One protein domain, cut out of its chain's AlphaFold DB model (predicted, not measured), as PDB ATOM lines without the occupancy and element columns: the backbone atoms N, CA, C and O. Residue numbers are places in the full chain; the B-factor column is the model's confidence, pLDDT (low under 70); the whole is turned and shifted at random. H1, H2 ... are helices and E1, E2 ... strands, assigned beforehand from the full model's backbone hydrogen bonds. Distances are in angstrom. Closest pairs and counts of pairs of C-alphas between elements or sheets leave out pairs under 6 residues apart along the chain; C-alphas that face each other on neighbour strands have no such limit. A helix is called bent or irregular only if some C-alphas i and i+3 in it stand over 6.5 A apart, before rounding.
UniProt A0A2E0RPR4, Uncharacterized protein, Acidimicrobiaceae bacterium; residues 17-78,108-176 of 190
ATOM      1  N   ALA A  17      23.860  40.141-111.217       92.62
ATOM      2  CA  ALA A  17      23.923  40.443-112.649       92.62
ATOM      3  C   ALA A  17      22.746  41.323-113.098       92.62
ATOM      4  O   ALA A  17      22.941  42.332-113.772       92.62
ATOM      5  N   ALA A  18      21.526  40.978-112.672       93.12
ATOM      6  CA  ALA A  18      20.326  41.745-112.994       93.12
ATOM      7  C   ALA A  18      20.367  43.167-112.407       93.12
ATOM      8  O   ALA A  18      20.039  44.121-113.107       93.12
ATOM      9  N   THR A  19      20.812  43.318-111.156       92.19
ATOM     10  CA  THR A  19      20.913  44.618-110.475       92.19
ATOM     11  C   THR A  19      22.024  45.494-111.054       92.19
ATOM     12  O   THR A  19      21.847  46.703-111.179       92.19
ATOM     13  N   SER A  20      23.162  44.903-111.426       91.62
ATOM     14  CA  SER A  20      24.305  45.632-111.999       91.62
ATOM     15  C   SER A  20      24.166  45.917-113.499       91.62
ATOM     16  O   SER A  20      24.850  46.801-114.018       91.62
ATOM     17  N   GLY A  21      23.298  45.184-114.207       93.44
ATOM     18  CA  GLY A  21      23.184  45.242-115.667       93.44
ATOM     19  C   GLY A  21      24.394  44.645-116.395       93.44
ATOM     20  O   GLY A  21      24.626  44.964-117.562       93.44
ATOM     21  N   VAL A  22      25.179  43.813-115.708       93.19
ATOM     22  CA  VAL A  22      26.409  43.198-116.220       93.19
ATOM     23  C   VAL A  22      26.156  41.737-116.594       93.19
ATOM     24  O   VAL A  22      25.227  41.092-116.106       93.19
ATOM     25  N   ASP A  23      26.994  41.209-117.487       92.38
ATOM     26  CA  ASP A  23      26.983  39.797-117.850       92.38
ATOM     27  C   ASP A  23      27.067  38.869-116.620       92.38
ATOM     28  O   ASP A  23      27.822  39.104-115.671       92.38
ATOM     29  N   ARG A  24      26.299  37.775-116.664       93.56
ATOM     30  CA  ARG A  24      26.155  36.841-115.543       93.56
ATOM     31  C   ARG A  24      27.458  36.130-115.188       93.56
ATOM     32  O   ARG A  24      27.660  35.837-114.014       93.56
ATOM     33  N   GLN A  25      28.316  35.825-116.160       93.19
ATOM     34  CA  GLN A  25      29.579  35.143-115.892       93.19
ATOM     35  C   GLN A  25      30.520  36.055-115.101       93.19
ATOM     36  O   GLN A  25      31.094  35.621-114.103       93.19
ATOM     37  N   LEU A  26      30.628  37.325-115.501       91.75
ATOM     38  CA  LEU A  26      31.434  38.306-114.774       91.75
ATOM     39  C   LEU A  26      30.854  38.590-113.380       91.75
ATOM     40  O   LEU A  26      31.599  38.600-112.400       91.75
ATOM     41  N   ALA A  27      29.531  38.746-113.276       92.75
ATOM     42  CA  ALA A  27      28.850  38.926-111.995       92.75
ATOM     43  C   ALA A  27      29.090  37.752-111.037       92.75
ATOM     44  O   ALA A  27      29.337  37.975-109.859       92.75
ATOM     45  N   ASP A  28      29.073  36.514-111.531       94.56
ATOM     46  CA  ASP A  28      29.336  35.320-110.727       94.56
ATOM     47  C   ASP A  28      30.780  35.259-110.213       94.56
ATOM     48  O   ASP A  28      31.003  35.078-109.016       94.56
ATOM     49  N   VAL A  29      31.769  35.471-111.084       92.75
ATOM     50  CA  VAL A  29      33.185  35.478-110.678       92.75
ATOM     51  C   VAL A  29      33.466  36.599-109.673       92.75
ATOM     52  O   VAL A  29      34.121  36.370-108.652       92.75
ATOM     53  N   CYS A  30      32.946  37.801-109.932       93.06
ATOM     54  CA  CYS A  30      33.127  38.948-109.050       93.06
ATOM     55  C   CYS A  30      32.396  38.762-107.714       93.06
ATOM     56  O   CYS A  30      32.974  39.048-106.670       93.06
ATOM     57  N   PHE A  31      31.166  38.238-107.723       93.12
ATOM     58  CA  PHE A  31      30.408  37.966-106.501       93.12
ATOM     59  C   PHE A  31      31.094  36.915-105.630       93.12
ATOM     60  O   PHE A  31      31.222  37.116-104.428       93.12
ATOM     61  N   ARG A  32      31.604  35.828-106.222       93.19
ATOM     62  CA  ARG A  32      32.375  34.825-105.475       93.19
ATOM     63  C   ARG A  32      33.637  35.421-104.859       93.19
ATOM     64  O   ARG A  32      33.842  35.275-103.664       93.19
ATOM     65  N   SER A  33      34.404  36.181-105.642       93.19
ATOM     66  CA  SER A  33      35.609  36.861-105.142       93.19
ATOM     67  C   SER A  33      35.297  37.835-103.999       93.19
ATOM     68  O   SER A  33      36.067  37.943-103.049       93.19
ATOM     69  N   TRP A  34      34.156  38.527-104.076       94.56
ATOM     70  CA  TRP A  34      33.662  39.418-103.026       94.56
ATOM     71  C   TRP A  34      33.333  38.642-101.743       94.56
ATOM     72  O   TRP A  34      33.836  38.984-100.672       94.56
ATOM     73  N   ILE A  35      32.531  37.575-101.855       93.62
ATOM     74  CA  ILE A  35      32.113  36.742-100.717       93.62
ATOM     75  C   ILE A  35      33.329  36.102-100.052       93.62
ATOM     76  O   ILE A  35      33.458  36.187 -98.832       93.62
ATOM     77  N   ASP A  36      34.234  35.518-100.840       94.12
ATOM     78  CA  ASP A  36      35.435  34.853-100.336       94.12
ATOM     79  C   ASP A  36      36.319  35.836 -99.557       94.12
ATOM     80  O   ASP A  36      36.734  35.538 -98.439       94.12
ATOM     81  N   ALA A  37      36.535  37.048-100.082       94.88
ATOM     82  CA  ALA A  37      37.345  38.063 -99.410       94.88
ATOM     83  C   ALA A  37      36.767  38.486 -98.050       94.88
ATOM     84  O   ALA A  37      37.509  38.602 -97.069       94.88
ATOM     85  N   VAL A  38      35.451  38.705 -97.976       95.19
ATOM     86  CA  VAL A  38      34.766  39.064 -96.725       95.19
ATOM     87  C   VAL A  38      34.783  37.893 -95.745       95.19
ATOM     88  O   VAL A  38      35.150  38.071 -94.580       95.19
ATOM     89  N   ALA A  39      34.443  36.692 -96.212       93.44
ATOM     90  CA  ALA A  39      34.399  35.490 -95.392       93.44
ATOM     91  C   ALA A  39      35.779  35.142 -94.819       93.44
ATOM     92  O   ALA A  39      35.888  34.852 -93.630       93.44
ATOM     93  N   ASP A  40      36.848  35.235 -95.611       95.25
ATOM     94  CA  ASP A  40      38.215  34.965 -95.153       95.25
ATOM     95  C   ASP A  40      38.643  35.903 -94.022       95.25
ATOM     96  O   ASP A  40      39.239  35.460 -93.035       95.25
ATOM     97  N   ARG A  41      38.290  37.192 -94.110       95.00
ATOM     98  CA  ARG A  41      38.541  38.145 -93.020       95.00
ATOM     99  C   ARG A  41      37.720  37.820 -91.780       95.00
ATOM    100  O   ARG A  41      38.281  37.782 -90.685       95.00
ATOM    101  N   CYS A  42      36.436  37.518 -91.943       94.38
ATOM    102  CA  CYS A  42      35.568  37.171 -90.821       94.38
ATOM    103  C   CYS A  42      36.018  35.877 -90.117       94.38
ATOM    104  O   CYS A  42      36.060  35.830 -88.888       94.38
ATOM    105  N   ARG A  43      36.451  34.853 -90.868       94.19
ATOM    106  CA  ARG A  43      37.034  33.607 -90.323       94.19
ATOM    107  C   ARG A  43      38.330  33.853 -89.553       94.19
ATOM    108  O   ARG A  43      38.604  33.145 -88.590       94.19
ATOM    109  N   ALA A  44      39.104  34.864 -89.944       93.75
ATOM    110  CA  ALA A  44      40.280  35.317 -89.203       93.75
ATOM    111  C   ALA A  44      39.933  36.168 -87.960       93.75
ATOM    112  O   ALA A  44      40.834  36.670 -87.293       93.75
ATOM    113  N   GLY A  45      38.645  36.331 -87.639       92.00
ATOM    114  CA  GLY A  45      38.165  37.082 -86.482       92.00
ATOM    115  C   GLY A  45      38.006  38.581 -86.732       92.00
ATOM    116  O   GLY A  45      37.790  39.327 -85.780       92.00
ATOM    117  N   TYR A  46      38.104  39.058 -87.969       94.62
ATOM    118  CA  TYR A  46      37.913  40.479 -88.260       94.62
ATOM    119  C   TYR A  46      36.434  40.831 -88.423       94.62
ATOM    120  O   TYR A  46      35.610  39.992 -88.785       94.62
ATOM    121  N   VAL A  47      36.115  42.099 -88.182       94.69
ATOM    122  CA  VAL A  47      34.839  42.722 -88.529       94.69
ATOM    123  C   VAL A  47      35.078  43.643 -89.723       94.69
ATOM    124  O   VAL A  47      35.964  44.496 -89.705       94.69
ATOM    125  N   VAL A  48      34.305  43.446 -90.781       95.75
ATOM    126  CA  VAL A  48      34.388  44.197 -92.031       95.75
ATOM    127  C   VAL A  48      33.303  45.269 -92.035       95.75
ATOM    128  O   VAL A  48      32.128  44.962 -91.830       95.75
ATOM    129  N   VAL A  49      33.695  46.521 -92.265       94.38
ATOM    130  CA  VAL A  49      32.793  47.680 -92.287       94.38
ATOM    131  C   VAL A  49      32.659  48.189 -93.720       94.38
ATOM    132  O   VAL A  49      33.663  48.473 -94.368       94.38
ATOM    133  N   PHE A  50      31.425  48.302 -94.204       91.56
ATOM    134  CA  PHE A  50      31.072  48.845 -95.516       91.56
ATOM    135  C   PHE A  50      30.126  50.020 -95.326       91.56
ATOM    136  O   PHE A  50      28.933  49.804 -95.155       91.56
ATOM    137  N   ASP A  51      30.649  51.241 -95.349       87.81
ATOM    138  CA  ASP A  51      29.885  52.466 -95.092       87.81
ATOM    139  C   ASP A  51      28.971  52.331 -93.852       87.81
ATOM    140  O   ASP A  51      29.477  52.328 -92.733       87.81
ATOM    141  N   GLU A  52      27.663  52.111 -94.032       88.56
ATOM    142  CA  GLU A  52      26.660  51.925 -92.970       88.56
ATOM    143  C   GLU A  52      26.299  50.448 -92.662       88.56
ATOM    144  O   GLU A  52      25.280  50.159 -92.027       88.56
ATOM    145  N   LEU A  53      27.113  49.493 -93.104       91.56
ATOM    146  CA  LEU A  53      26.953  48.055 -92.877       91.56
ATOM    147  C   LEU A  53      28.147  47.455 -92.149       91.56
ATOM    148  O   LEU A  53      29.298  47.839 -92.365       91.56
ATOM    149  N   VAL A  54      27.874  46.438 -91.334       93.06
ATOM    150  CA  VAL A  54      28.910  45.711 -90.596       93.06
ATOM    151  C   VAL A  54      28.710  44.208 -90.739       93.06
ATOM    152  O   VAL A  54      27.600  43.705 -90.574       93.06
ATOM    153  N   ILE A  55      29.788  43.486 -91.042       94.12
ATOM    154  CA  ILE A  55      29.802  42.033 -91.248       94.12
ATOM    155  C   ILE A  55      30.910  41.436 -90.387       94.12
ATOM    156  O   ILE A  55      32.027  41.947 -90.375       94.12
ATOM    157  N   GLY A  56      30.648  40.355 -89.662       92.69
ATOM    158  CA  GLY A  56      31.685  39.767 -88.815       92.69
ATOM    159  C   GLY A  56      31.226  38.548 -88.027       92.69
ATOM    160  O   GLY A  56      30.079  38.121 -88.159       92.69
ATOM    161  N   PRO A  57      32.108  37.962 -87.199       89.50
ATOM    162  CA  PRO A  57      31.743  36.857 -86.318       89.50
ATOM    163  C   PRO A  57      30.638  37.282 -85.344       89.50
ATOM    164  O   PRO A  57      30.604  38.427 -84.900       89.50
ATOM    165  N   ASN A  58      29.741  36.356 -84.984       79.75
ATOM    166  CA  ASN A  58      28.684  36.599 -83.996       79.75
ATOM    167  C   ASN A  58      29.268  36.672 -82.568       79.75
ATOM    168  O   ASN A  58      29.112  35.762 -81.755       79.75
ATOM    169  N   GLU A  59      29.996  37.752 -82.307       82.06
ATOM    170  CA  GLU A  59      30.778  38.048 -81.108       82.06
ATOM    171  C   GLU A  59      30.481  39.484 -80.635       82.06
ATOM    172  O   GLU A  59      30.028  40.308 -81.434       82.06
ATOM    173  N   PRO A  60      30.781  39.846 -79.370       86.81
ATOM    174  CA  PRO A  60      30.606  41.218 -78.873       86.81
ATOM    175  C   PRO A  60      31.257  42.292 -79.757       86.81
ATOM    176  O   PRO A  60      30.709  43.379 -79.917       86.81
ATOM    177  N   ILE A  61      32.371  41.955 -80.407       87.25
ATOM    178  CA  ILE A  61      33.096  42.847 -81.314       87.25
ATOM    179  C   ILE A  61      32.286  43.282 -82.547       87.25
ATOM    180  O   ILE A  61      32.490  44.366 -83.089       87.25
ATOM    181  N   LEU A  62      31.326  42.468 -82.988       89.94
ATOM    182  CA  LEU A  62      30.442  42.835 -84.088       89.94
ATOM    183  C   LEU A  62      29.490  43.960 -83.673       89.94
ATOM    184  O   LEU A  62      29.281  44.906 -84.431       89.94
ATOM    185  N   LEU A  63      28.946  43.878 -82.454       90.00
ATOM    186  CA  LEU A  63      28.121  44.946 -81.885       90.00
ATOM    187  C   LEU A  63      28.943  46.211 -81.665       90.00
ATOM    188  O   LEU A  63      28.426  47.312 -81.840       90.00
ATOM    189  N   GLU A  64      30.216  46.054 -81.311       90.19
ATOM    190  CA  GLU A  64      31.131  47.174 -81.185       90.19
ATOM    191  C   GLU A  64      31.299  47.927 -82.515       90.19
ATOM    192  O   GLU A  64      31.062  49.136 -82.577       90.19
ATOM    193  N   GLY A  65      31.614  47.201 -83.593       90.12
ATOM    194  CA  GLY A  65      31.703  47.776 -84.938       90.12
ATOM    195  C   GLY A  65      30.401  48.444 -85.356       90.12
ATOM    196  O   GLY A  65      30.399  49.601 -85.761       90.12
ATOM    197  N   TRP A  66      29.274  47.760 -85.154       92.44
ATOM    198  CA  TRP A  66      27.950  48.309 -85.437       92.44
ATOM    199  C   TRP A  66      27.673  49.625 -84.701       92.44
ATOM    200  O   TRP A  66      27.176  50.579 -85.302       92.44
ATOM    201  N   HIS A  67      28.010  49.712 -83.413       91.19
ATOM    202  CA  HIS A  67      27.829  50.930 -82.626       91.19
ATOM    203  C   HIS A  67      28.696  52.091 -83.125       91.19
ATOM    204  O   HIS A  67      28.206  53.224 -83.189       91.19
ATOM    205  N   ALA A  68      29.955  51.825 -83.478       91.06
ATOM    206  CA  ALA A  68      30.858  52.836 -84.015       91.06
ATOM    207  C   ALA A  68      30.373  53.345 -85.379       91.06
ATOM    208  O   ALA A  68      30.195  54.551 -85.552       91.06
ATOM    209  N   THR A  69      30.043  52.432 -86.295       92.69
ATOM    210  CA  THR A  69      29.498  52.761 -87.618       92.69
ATOM    211  C   THR A  69      28.212  53.569 -87.513       92.69
ATOM    212  O   THR A  69      28.068  54.609 -88.147       92.69
ATOM    213  N   ARG A  70      27.295  53.165 -86.632       91.62
ATOM    214  CA  ARG A  70      26.047  53.899 -86.411       91.62
ATOM    215  C   ARG A  70      26.273  55.295 -85.836       91.62
ATOM    216  O   ARG A  70      25.536  56.223 -86.160       91.62
ATOM    217  N   THR A  71      27.248  55.445 -84.943       91.38
ATOM    218  CA  THR A  71      27.620  56.754 -84.388       91.38
ATOM    219  C   THR A  71      28.156  57.675 -85.479       91.38
ATOM    220  O   THR A  71      27.737  58.828 -85.536       91.38
ATOM    221  N   ALA A  72      29.014  57.154 -86.359       90.75
ATOM    222  CA  ALA A  72      29.542  57.891 -87.501       90.75
ATOM    223  C   ALA A  72      28.426  58.293 -88.485       90.75
ATOM    224  O   ALA A  72      28.329  59.463 -88.833       90.75
ATOM    225  N   ALA A  73      27.507  57.384 -88.826       90.00
ATOM    226  CA  ALA A  73      26.370  57.696 -89.701       90.00
ATOM    227  C   ALA A  73      25.440  58.770 -89.102       90.00
ATOM    228  O   ALA A  73      24.950  59.657 -89.790       90.00
ATOM    229  N   LEU A  74      25.213  58.735 -87.783       89.25
ATOM    230  CA  LEU A  74      24.450  59.778 -87.088       89.25
ATOM    231  C   LEU A  74      25.167  61.132 -87.058       89.25
ATOM    232  O   LEU A  74      24.495  62.157 -86.941       89.25
ATOM    233  N   ALA A  75      26.500  61.145 -87.063       87.31
ATOM    234  CA  ALA A  75      27.280  62.372 -87.151       87.31
ATOM    235  C   ALA A  75      27.168  62.977 -88.556       87.31
ATOM    236  O   ALA A  75      26.890  64.169 -88.679       87.31
ATOM    237  N   ASP A  76      27.266  62.128 -89.579       88.50
ATOM    238  CA  ASP A  76      27.066  62.490 -90.979       88.50
ATOM    239  C   ASP A  76      25.665  63.080 -91.227       88.50
ATOM    240  O   ASP A  76      25.541  64.211 -91.688       88.50
ATOM    241  N   GLU A  77      24.596  62.402 -90.778       85.62
ATOM    242  CA  GLU A  77      23.210  62.903 -90.885       85.62
ATOM    243  C   GLU A  77      22.986  64.263 -90.199       85.62
ATOM    244  O   GLU A  77      22.029  64.977 -90.515       85.62
ATOM    245  N   ARG A  78      23.816  64.614 -89.212       85.38
ATOM    246  CA  ARG A  78      23.732  65.888 -88.484       85.38
ATOM    247  C   ARG A  78      24.520  67.014 -89.149       85.38
ATOM    248  O   ARG A  78      24.473  68.120 -88.619       85.38
ATOM    249  N   THR A 108      34.581  58.718 -95.538       87.94
ATOM    250  CA  THR A 108      33.339  57.930 -95.504       87.94
ATOM    251  C   THR A 108      32.910  57.595 -94.070       87.94
ATOM    252  O   THR A 108      33.706  57.684 -93.128       87.94
ATOM    253  N   VAL A 109      31.663  57.137 -93.878       87.69
ATOM    254  CA  VAL A 109      31.180  56.671 -92.561       87.69
ATOM    255  C   VAL A 109      32.055  55.534 -92.029       87.69
ATOM    256  O   VAL A 109      32.395  55.515 -90.844       87.69
ATOM    257  N   ALA A 110      32.463  54.610 -92.903       89.38
ATOM    258  CA  ALA A 110      33.362  53.519 -92.542       89.38
ATOM    259  C   ALA A 110      34.718  54.034 -92.048       89.38
ATOM    260  O   ALA A 110      35.206  53.573 -91.019       89.38
ATOM    261  N   GLU A 111      35.317  55.004 -92.738       89.44
ATOM    262  CA  GLU A 111      36.609  55.572 -92.344       89.44
ATOM    263  C   GLU A 111      36.525  56.291 -90.996       89.44
ATOM    264  O   GLU A 111      37.360  56.048 -90.124       89.44
ATOM    265  N   TRP A 112      35.474  57.081 -90.772       87.06
ATOM    266  CA  TRP A 112      35.213  57.702 -89.472       87.06
ATOM    267  C   TRP A 112      35.033  56.677 -88.351       87.06
ATOM    268  O   TRP A 112      35.610  56.822 -87.268       87.06
ATOM    269  N   ALA A 113      34.269  55.613 -88.605       89.50
ATOM    270  CA  ALA A 113      34.077  54.532 -87.646       89.50
ATOM    271  C   ALA A 113      35.407  53.845 -87.304       89.50
ATOM    272  O   ALA A 113      35.705  53.626 -86.130       89.50
ATOM    273  N   LEU A 114      36.230  53.552 -88.313       91.19
ATOM    274  CA  LEU A 114      37.536  52.917 -88.141       91.19
ATOM    275  C   LEU A 114      38.503  53.798 -87.345       91.19
ATOM    276  O   LEU A 114      39.169  53.288 -86.444       91.19
ATOM    277  N   VAL A 115      38.545  55.107 -87.612       87.75
ATOM    278  CA  VAL A 115      39.336  56.059 -86.813       87.75
ATOM    279  C   VAL A 115      38.880  56.037 -85.352       87.75
ATOM    280  O   VAL A 115      39.707  55.894 -84.451       87.75
ATOM    281  N   GLY A 116      37.571  56.099 -85.096       83.44
ATOM    282  CA  GLY A 116      37.026  56.029 -83.736       83.44
ATOM    283  C   GLY A 116      37.383  54.727 -83.008       83.44
ATOM    284  O   GLY A 116      37.766  54.748 -81.837       83.44
ATOM    285  N   LEU A 117      37.320  53.595 -83.713       86.69
ATOM    286  CA  LEU A 117      37.659  52.276 -83.172       86.69
ATOM    287  C   LEU A 117      39.158  52.141 -82.861       86.69
ATOM    288  O   LEU A 117      39.526  51.551 -81.844       86.69
ATOM    289  N   GLN A 118      40.030  52.727 -83.683       83.69
ATOM    290  CA  GLN A 118      41.479  52.757 -83.444       83.69
ATOM    291  C   GLN A 118      41.869  53.579 -82.210       83.69
ATOM    292  O   GLN A 118      42.893  53.301 -81.588       83.69
ATOM    293  N   LEU A 119      41.055  54.566 -81.828       77.69
ATOM    294  CA  LEU A 119      41.348  55.484 -80.726       77.69
ATOM    295  C   LEU A 119      40.924  54.976 -79.336       77.69
ATOM    296  O   LEU A 119      41.192  55.654 -78.342       77.69
ATOM    297  N   GLY A 120      40.314  53.793 -79.212       62.34
ATOM    298  CA  GLY A 120      40.002  53.256 -77.879       62.34
ATOM    299  C   GLY A 120      39.345  51.880 -77.788       62.34
ATOM    300  O   GLY A 120      38.920  51.509 -76.696       62.34
ATOM    301  N   TRP A 121      39.189  51.160 -78.901       68.69
ATOM    302  CA  TRP A 121      38.472  49.880 -78.972       68.69
ATOM    303  C   TRP A 121      39.407  48.796 -79.539       68.69
ATOM    304  O   TRP A 121      40.604  49.043 -79.698       68.69
ATOM    305  N   CYS A 122      38.902  47.592 -79.847       69.62
ATOM    306  CA  CYS A 122      39.666  46.532 -80.536       69.62
ATOM    307  C   CYS A 122      39.950  46.896 -82.013       69.62
ATOM    308  O   CYS A 122      39.628  46.133 -82.922       69.62
ATOM    309  N   GLY A 123      40.481  48.097 -82.264       73.88
ATOM    310  CA  GLY A 123      40.577  48.744 -83.572       73.88
ATOM    311  C   GLY A 123      41.365  47.957 -84.618       73.88
ATOM    312  O   GLY A 123      41.104  48.090 -85.809       73.88
ATOM    313  N   ASP A 124      42.286  47.096 -84.188       85.25
ATOM    314  CA  ASP A 124      43.092  46.231 -85.052       85.25
ATOM    315  C   ASP A 124      42.295  45.089 -85.695       85.25
ATOM    316  O   ASP A 124      42.740  44.524 -86.693       85.25
ATOM    317  N   ARG A 125      41.114  44.764 -85.158       90.19
ATOM    318  CA  ARG A 125      40.209  43.736 -85.684       90.19
ATOM    319  C   ARG A 125      39.153  44.277 -86.651       90.19
ATOM    320  O   ARG A 125      38.354  43.484 -87.147       90.19
ATOM    321  N   PHE A 126      39.149  45.572 -86.962       93.69
ATOM    322  CA  PHE A 126      38.211  46.169 -87.916       93.69
ATOM    323  C   PHE A 126      38.907  46.527 -89.228       93.69
ATOM    324  O   PHE A 126      40.033  47.021 -89.232       93.69
ATOM    325  N   VAL A 127      38.243  46.270 -90.354       93.69
ATOM    326  CA  VAL A 127      38.788  46.551 -91.688       93.69
ATOM    327  C   VAL A 127      37.768  47.239 -92.583       93.69
ATOM    328  O   VAL A 127      36.575  46.947 -92.529       93.69
ATOM    329  N   ASP A 128      38.274  48.121 -93.441       93.62
ATOM    330  CA  ASP A 128      37.519  48.740 -94.528       93.62
ATOM    331  C   ASP A 128      37.184  47.685 -95.595       93.62
ATOM    332  O   ASP A 128      38.071  47.116 -96.248       93.62
ATOM    333  N   GLY A 129      35.890  47.411 -95.746       92.81
ATOM    334  CA  GLY A 129      35.355  46.449 -96.696       92.81
ATOM    335  C   GLY A 129      35.528  46.872 -98.151       92.81
ATOM    336  O   GLY A 129      35.872  46.033 -98.987       92.81
ATOM    337  N   SER A 130      35.375  48.159 -98.465       90.44
ATOM    338  CA  SER A 130      35.524  48.671 -99.828       90.44
ATOM    339  C   SER A 130      36.966  48.504-100.312       90.44
ATOM    340  O   SER A 130      37.199  48.030-101.428       90.44
ATOM    341  N   ARG A 131      37.955  48.771 -99.447       90.38
ATOM    342  CA  ARG A 131      39.377  48.515 -99.757       90.38
ATOM    343  C   ARG A 131      39.686  47.024 -99.890       90.38
ATOM    344  O   ARG A 131      40.392  46.626-100.820       90.38
ATOM    345  N   LEU A 132      39.154  46.200 -98.985       92.88
ATOM    346  CA  LEU A 132      39.310  44.742 -99.020       92.88
ATOM    347  C   LEU A 132      38.820  44.160-100.351       92.88
ATOM    348  O   LEU A 132      39.536  43.403-101.010       92.88
ATOM    349  N   VAL A 133      37.610  44.538-100.757       90.94
ATOM    350  CA  VAL A 133      36.968  44.046-101.976       90.94
ATOM    351  C   VAL A 133      37.663  44.580-103.219       90.94
ATOM    352  O   VAL A 133      37.910  43.805-104.139       90.94
ATOM    353  N   ALA A 134      38.035  45.863-103.250       89.00
ATOM    354  CA  ALA A 134      38.781  46.432-104.370       89.00
ATOM    355  C   ALA A 134      40.102  45.683-104.606       89.00
ATOM    356  O   ALA A 134      40.475  45.415-105.747       89.00
ATOM    357  N   GLN A 135      40.798  45.285-103.536       89.75
ATOM    358  CA  GLN A 135      42.003  44.465-103.649       89.75
ATOM    359  C   GLN A 135      41.693  43.056-104.169       89.75
ATOM    360  O   GLN A 135      42.414  42.553-105.035       89.75
ATOM    361  N   ALA A 136      40.628  42.431-103.665       88.75
ATOM    362  CA  ALA A 136      40.217  41.092-104.071       88.75
ATOM    363  C   ALA A 136      39.769  41.031-105.536       88.75
ATOM    364  O   ALA A 136      40.039  40.043-106.207       88.75
ATOM    365  N   THR A 137      39.149  42.083-106.068       87.50
ATOM    366  CA  THR A 137      38.626  42.107-107.444       87.50
ATOM    367  C   THR A 137      39.571  42.759-108.452       87.50
ATOM    368  O   THR A 137      39.343  42.648-109.652       87.50
ATOM    369  N   ARG A 138      40.684  43.364-108.008       85.06
ATOM    370  CA  ARG A 138      41.656  44.074-108.867       85.06
ATOM    371  C   ARG A 138      42.180  43.261-110.055       85.06
ATOM    372  O   ARG A 138      42.573  43.832-111.068       85.06
ATOM    373  N   HIS A 139      42.263  41.945-109.905       81.25
ATOM    374  CA  HIS A 139      42.798  41.043-110.923       81.25
ATOM    375  C   HIS A 139      41.739  40.570-111.934       81.25
ATOM    376  O   HIS A 139      42.084  39.907-112.911       81.25
ATOM    377  N   LEU A 140      40.463  40.896-111.707       81.06
ATOM    378  CA  LEU A 140      39.367  40.560-112.603       81.06
ATOM    379  C   LEU A 140      39.344  41.571-113.752       81.06
ATOM    380  O   LEU A 140      39.029  42.738-113.542       81.06
ATOM    381  N   GLU A 141      39.730  41.106-114.943       69.06
ATOM    382  CA  GLU A 141      39.618  41.786-116.243       69.06
ATOM    383  C   GLU A 141      39.760  43.321-116.182       69.06
ATOM    384  O   GLU A 141      38.776  44.058-116.228       69.06
ATOM    385  N   THR A 142      41.000  43.826-116.146       67.75
ATOM    386  CA  THR A 142      41.324  45.268-116.056       67.75
ATOM    387  C   THR A 142      40.660  46.149-117.122       67.75
ATOM    388  O   THR A 142      40.476  47.344-116.902       67.75
ATOM    389  N   GLU A 143      40.261  45.581-118.262       77.12
ATOM    390  CA  GLU A 143      39.543  46.295-119.328       77.12
ATOM    391  C   GLU A 143      38.055  46.535-119.008       77.12
ATOM    392  O   GLU A 143      37.432  47.419-119.594       77.12
ATOM    393  N   ARG A 144      37.486  45.798-118.045       83.00
ATOM    394  CA  ARG A 144      36.077  45.870-117.621       83.00
ATOM    395  C   ARG A 144      35.919  46.361-116.184       83.00
ATOM    396  O   ARG A 144      34.927  46.063-115.524       83.00
ATOM    397  N   TRP A 145      36.870  47.155-115.694       86.06
ATOM    398  CA  TRP A 145      36.875  47.643-114.311       86.06
ATOM    399  C   TRP A 145      35.577  48.379-113.919       86.06
ATOM    400  O   TRP A 145      35.111  48.238-112.794       86.06
ATOM    401  N   LEU A 146      34.939  49.100-114.851       90.19
ATOM    402  CA  LEU A 146      33.640  49.746-114.613       90.19
ATOM    403  C   LEU A 146      32.517  48.736-114.346       90.19
ATOM    404  O   LEU A 146      31.647  48.995-113.517       90.19
ATOM    405  N   ASP A 147      32.529  47.590-115.029       92.12
ATOM    406  CA  ASP A 147      31.558  46.519-114.796       92.12
ATOM    407  C   ASP A 147      31.790  45.878-113.419       92.12
ATOM    408  O   ASP A 147      30.831  45.620-112.694       92.12
ATOM    409  N   VAL A 148      33.055  45.705-113.013       90.62
ATOM    410  CA  VAL A 148      33.421  45.238-111.665       90.62
ATOM    411  C   VAL A 148      32.912  46.207-110.595       90.62
ATOM    412  O   VAL A 148      32.261  45.773-109.648       90.62
ATOM    413  N   VAL A 149      33.121  47.517-110.766       90.00
ATOM    414  CA  VAL A 149      32.603  48.542-109.841       90.00
ATOM    415  C   VAL A 149      31.078  48.472-109.745       90.00
ATOM    416  O   VAL A 149      30.536  48.443-108.641       90.00
ATOM    417  N   ARG A 150      30.370  48.367-110.878       92.00
ATOM    418  CA  ARG A 150      28.903  48.219-110.890       92.00
ATOM    419  C   ARG A 150      28.435  46.975-110.144       92.00
ATOM    420  O   ARG A 150      27.426  47.038-109.448       92.00
ATOM    421  N   ILE A 151      29.147  45.858-110.286       93.25
ATOM    422  CA  ILE A 151      28.842  44.624-109.559       93.25
ATOM    423  C   ILE A 151      29.047  44.817-108.053       93.25
ATOM    424  O   ILE A 151      28.146  44.490-107.289       93.25
ATOM    425  N   VAL A 152      30.183  45.376-107.622       91.50
ATOM    426  CA  VAL A 152      30.469  45.621-106.196       91.50
ATOM    427  C   VAL A 152      29.411  46.529-105.572       91.50
ATOM    428  O   VAL A 152      28.808  46.159-104.566       91.50
ATOM    429  N   MET A 153      29.089  47.649-106.223       90.25
ATOM    430  CA  MET A 153      28.035  48.557-105.760       90.25
ATOM    431  C   MET A 153      26.659  47.878-105.713       90.25
ATOM    432  O   MET A 153      25.865  48.141-104.812       90.25
ATOM    433  N   ALA A 154      26.352  46.997-106.672       91.69
ATOM    434  CA  ALA A 154      25.107  46.234-106.662       91.69
ATOM    435  C   ALA A 154      25.045  45.255-105.482       91.69
ATOM    436  O   ALA A 154      23.985  45.116-104.876       91.69
ATOM    437  N   ILE A 155      26.158  44.600-105.141       91.19
ATOM    438  CA  ILE A 155      26.247  43.707-103.979       91.19
ATOM    439  C   ILE A 155      26.013  44.501-102.695       91.19
ATOM    440  O   ILE A 155      25.114  44.156-101.935       91.19
ATOM    441  N   GLU A 156      26.762  45.584-102.484       87.81
ATOM    442  CA  GLU A 156      26.639  46.430-101.290       87.81
ATOM    443  C   GLU A 156      25.219  46.981-101.140       87.81
ATOM    444  O   GLU A 156      24.622  46.878-100.072       87.81
ATOM    445  N   ARG A 157      24.607  47.446-102.234       86.75
ATOM    446  CA  ARG A 157      23.209  47.886-102.229       86.75
ATOM    447  C   ARG A 157      22.237  46.772-101.830       86.75
ATOM    448  O   ARG A 157      21.345  47.012-101.019       86.75
ATOM    449  N   LEU A 158      22.384  45.576-102.398       87.56
ATOM    450  CA  LEU A 158      21.522  44.433-102.074       87.56
ATOM    451  C   LEU A 158      21.678  44.019-100.606       87.56
ATOM    452  O   LEU A 158      20.682  43.714 -99.953       87.56
ATOM    453  N   LEU A 159      22.902  44.053-100.073       85.25
ATOM    454  CA  LEU A 159      23.153  43.827 -98.651       85.25
ATOM    455  C   LEU A 159      22.463  44.895 -97.806       85.25
ATOM    456  O   LEU A 159      21.768  44.554 -96.859       85.25
ATOM    457  N   THR A 160      22.569  46.166 -98.183       83.75
ATOM    458  CA  THR A 160      21.936  47.280 -97.467       83.75
ATOM    459  C   THR A 160      20.414  47.161 -97.439       83.75
ATOM    460  O   THR A 160      19.771  47.482 -96.440       83.75
ATOM    461  N   GLU A 161      19.801  46.672 -98.513       82.06
ATOM    462  CA  GLU A 161      18.353  46.452 -98.574       82.06
ATOM    463  C   GLU A 161      17.886  45.269 -97.691       82.06
ATOM    464  O   GLU A 161      16.722  45.243 -97.281       82.06
ATOM    465  N   LEU A 162      18.782  44.332 -97.347       78.81
ATOM    466  CA  LEU A 162      18.465  43.047 -96.700       78.81
ATOM    467  C   LEU A 162      19.151  42.804 -95.338       78.81
ATOM    468  O   LEU A 162      18.863  41.798 -94.692       78.81
ATOM    469  N   ALA A 163      20.037  43.702 -94.906       71.06
ATOM    470  CA  ALA A 163      21.075  43.488 -93.894       71.06
ATOM    471  C   ALA A 163      20.625  42.739 -92.628       71.06
ATOM    472  O   ALA A 163      21.204  41.709 -92.306       71.06
ATOM    473  N   ASP A 164      19.546  43.177 -91.971       68.38
ATOM    474  CA  ASP A 164      19.064  42.590 -90.705       68.38
ATOM    475  C   ASP A 164      18.510  41.145 -90.832       68.38
ATOM    476  O   ASP A 164      18.087  40.557 -89.834       68.38
ATOM    477  N   ALA A 165      18.455  40.570 -92.036       71.38
ATOM    478  CA  ALA A 165      17.847  39.263 -92.293       71.38
ATOM    479  C   ALA A 165      18.742  38.288 -93.078       71.38
ATOM    480  O   ALA A 165      18.270  37.222 -93.476       71.38
ATOM    481  N   ILE A 166      20.021  38.616 -93.289       79.44
ATOM    482  CA  ILE A 166      20.923  37.805 -94.117       79.44
ATOM    483  C   ILE A 166      22.264  37.515 -93.440       79.44
ATOM    484  O   ILE A 166      22.634  38.094 -92.420       79.44
ATOM    485  N   THR A 167      23.005  36.591 -94.049       84.50
ATOM    486  CA  THR A 167      24.394  36.290 -93.696       84.50
ATOM    487  C   THR A 167      25.258  36.269 -94.954       84.50
ATOM    488  O   THR A 167      24.767  35.950 -96.039       84.50
ATOM    489  N   VAL A 168      26.546  36.572 -94.805       84.25
ATOM    490  CA  VAL A 168      27.584  36.348 -95.818       84.25
ATOM    491  C   VAL A 168      28.401  35.148 -95.370       84.25
ATOM    492  O   VAL A 168      29.094  35.230 -94.366       84.25
ATOM    493  N   ASP A 169      28.280  34.017 -96.067       87.31
ATOM    494  CA  ASP A 169      28.947  32.758 -95.690       87.31
ATOM    495  C   ASP A 169      28.734  32.358 -94.209       87.31
ATOM    496  O   ASP A 169      29.631  31.897 -93.509       87.31
ATOM    497  N   GLY A 170      27.523  32.585 -93.691       84.69
ATOM    498  CA  GLY A 170      27.179  32.311 -92.292       84.69
ATOM    499  C   GLY A 170      27.577  33.407 -91.296       84.69
ATOM    500  O   GLY A 170      27.187  33.319 -90.131       84.69
ATOM    501  N   PHE A 171      28.272  34.462 -91.729       88.69
ATOM    502  CA  PHE A 171      28.544  35.639 -90.904       88.69
ATOM    503  C   PHE A 171      27.367  36.618 -90.940       88.69
ATOM    504  O   PHE A 171      26.928  36.991 -92.031       88.69
ATOM    505  N   PRO A 172      26.822  37.037 -89.785       90.00
ATOM    506  CA  PRO A 172      25.741  38.015 -89.733       90.00
ATOM    507  C   PRO A 172      26.136  39.348 -90.374       90.00
ATOM    508  O   PRO A 172      27.264  39.822 -90.227       90.00
ATOM    509  N   VAL A 173      25.160  39.956 -91.044       90.00
ATOM    510  CA  VAL A 173      25.212  41.335 -91.532       90.00
ATOM    511  C   VAL A 173      24.339  42.183 -90.607       90.00
ATOM    512  O   VAL A 173      23.242  41.765 -90.248       90.00
ATOM    513  N   LEU A 174      24.817  43.355 -90.191       89.31
ATOM    514  CA  LEU A 174      24.060  44.293 -89.362       89.31
ATOM    515  C   LEU A 174      23.882  45.631 -90.081       89.31
ATOM    516  O   LEU A 174      24.855  46.208 -90.568       89.31
ATOM    517  N   ASP A 175      22.646  46.139 -90.084       90.00
ATOM    518  CA  ASP A 175      22.321  47.474 -90.585       90.00
ATOM    519  C   ASP A 175      22.664  48.536 -89.530       90.00
ATOM    520  O   ASP A 175      22.002  48.636 -88.486       90.00
ATOM    521  N   ALA A 176      23.710  49.326 -89.769       88.44
ATOM    522  CA  ALA A 176      24.112  50.413 -88.880       88.44
ATOM    523  C   ALA A 176      23.427  51.743 -89.214       88.44
ATOM    524  O   ALA A 176      23.602  52.713 -88.468       88.44
TER     525      ALA A 176
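This is residues 17 to 78 and 108 to 176 of the 190 residues of an uncharacterized protein of Acidimicrobiaceae bacterium (UniProt A0A2E0RPR4). A small mixed sheet of four strands is covered on one face by H3 and H4, while on its other face H2, H5 and H6 reach away from it and make most of the long axis. H2 and H6 meet the sheet by their last residues, 38 to 43 and 156 to 165, and short H1 packs on the two of them at the end far from the sheet. The printed part has 131 residues with six named helices and four named strands, in the order H1 H2 E1 E2 H3 H4 E3 H5 H6 E4, and its class is mixed, helices and strands. The sheet's order is E3 E1 E2 E4, with E3 and E1 parallel and the other neighbours antiparallel. The whole is compact, with a radius of gyration of the C-alphas of 14.5 A and spans of 43 by 33 by 27 A.

The sheet runs E3, residues 126 to 128, E1, residues 47 to 50, E2, residues 53 to 55, and E4, residues 171 to 175; from edge to edge its strands' lines turn by 70 degrees. E1 and E2 form a hairpin, antiparallel at 153 degrees, with N 48 and O 55 within hydrogen-bond range at 2.8 A. E2 and E4 are antiparallel at 165 degrees, with N 174 and O 54 2.8 A apart. E3 and E1 are parallel at 29 degrees, with N 49 and O 127 2.9 A apart. There are three layers, helices on both faces of the sheet. On one face H3, residues 60 to 76, runs along the strands over E1 and E2, at 12 degrees to E2 on the local plane and a height over the sheet of 8.5 A. On the same face H4, residues 109 to 118, touches H3 at a steep tilt of 53 degrees, opposite ways, closest at the C-alphas of Thr 69 and Ala 113, 4.9 A. On the opposite face H2, residues 24 to 43, only just stands up from the sheet, rising 41 degrees. H2 is the hub. With its residues 30 to 38 alone it touches H5, residues 129 to 137, closest at the C-alphas of Trp 34 and Val 133, 5.8 A. With residues 26 to 34 alone it touches H6, residues 142 to 165, at a steep tilt of 59 degrees, the same way, closest at the C-alphas of Ala 27 and Ile 151, 6.2 A. E3, H5, H6 and E4 make a split strand-helix-strand unit, two strands running the same way with helices between them along the chain and E1 and E2 between them in the sheet; its crossover is right-handed. H1, residues 17 to 20, is not on the sheet; it touches H6, closest at the C-alphas of Ser 20 and Ile 151, 5.2 A, and only just touches H2, with 3 pairs of C-alphas within 8 A. Every O i to N i+4 pair is within hydrogen-bond range in H2, H3, H4 and H5, and 16 of 20 are in H6; H1 is too short for such a pair.

H1 begins at C-alpha 17 at (23.923, 40.443, -112.649). H2 is 27.7 A long, H3 24.7 A, H4 14.3 A and H5 12.0 A. H6, 33.9 A, is irregular, with C-alphas 161 and 164 8.8 A apart, and has a kink of 35 degrees near residue 159. E1 is 10.0 A long and begins at C-alpha 47 at (34.839, 42.722, -88.529). E4, 13.4 A, ends at C-alpha 175 at (22.321, 47.474, -90.585).

The two C-alphas farthest apart are those of Asp 23 and Gly 120, 44.1 A. Residues 79 to 107 are not printed, and C-alphas 78 and 108 stand 14.3 A apart across this cut, which lies between H3 and H4. Of the links that are printed whole, H4 to E3 is short, with 7 residues, and the others are tight. The mean pLDDT of the printed part is 88.3; residues 120 to 122, 141 to 142 and 164 are under 70.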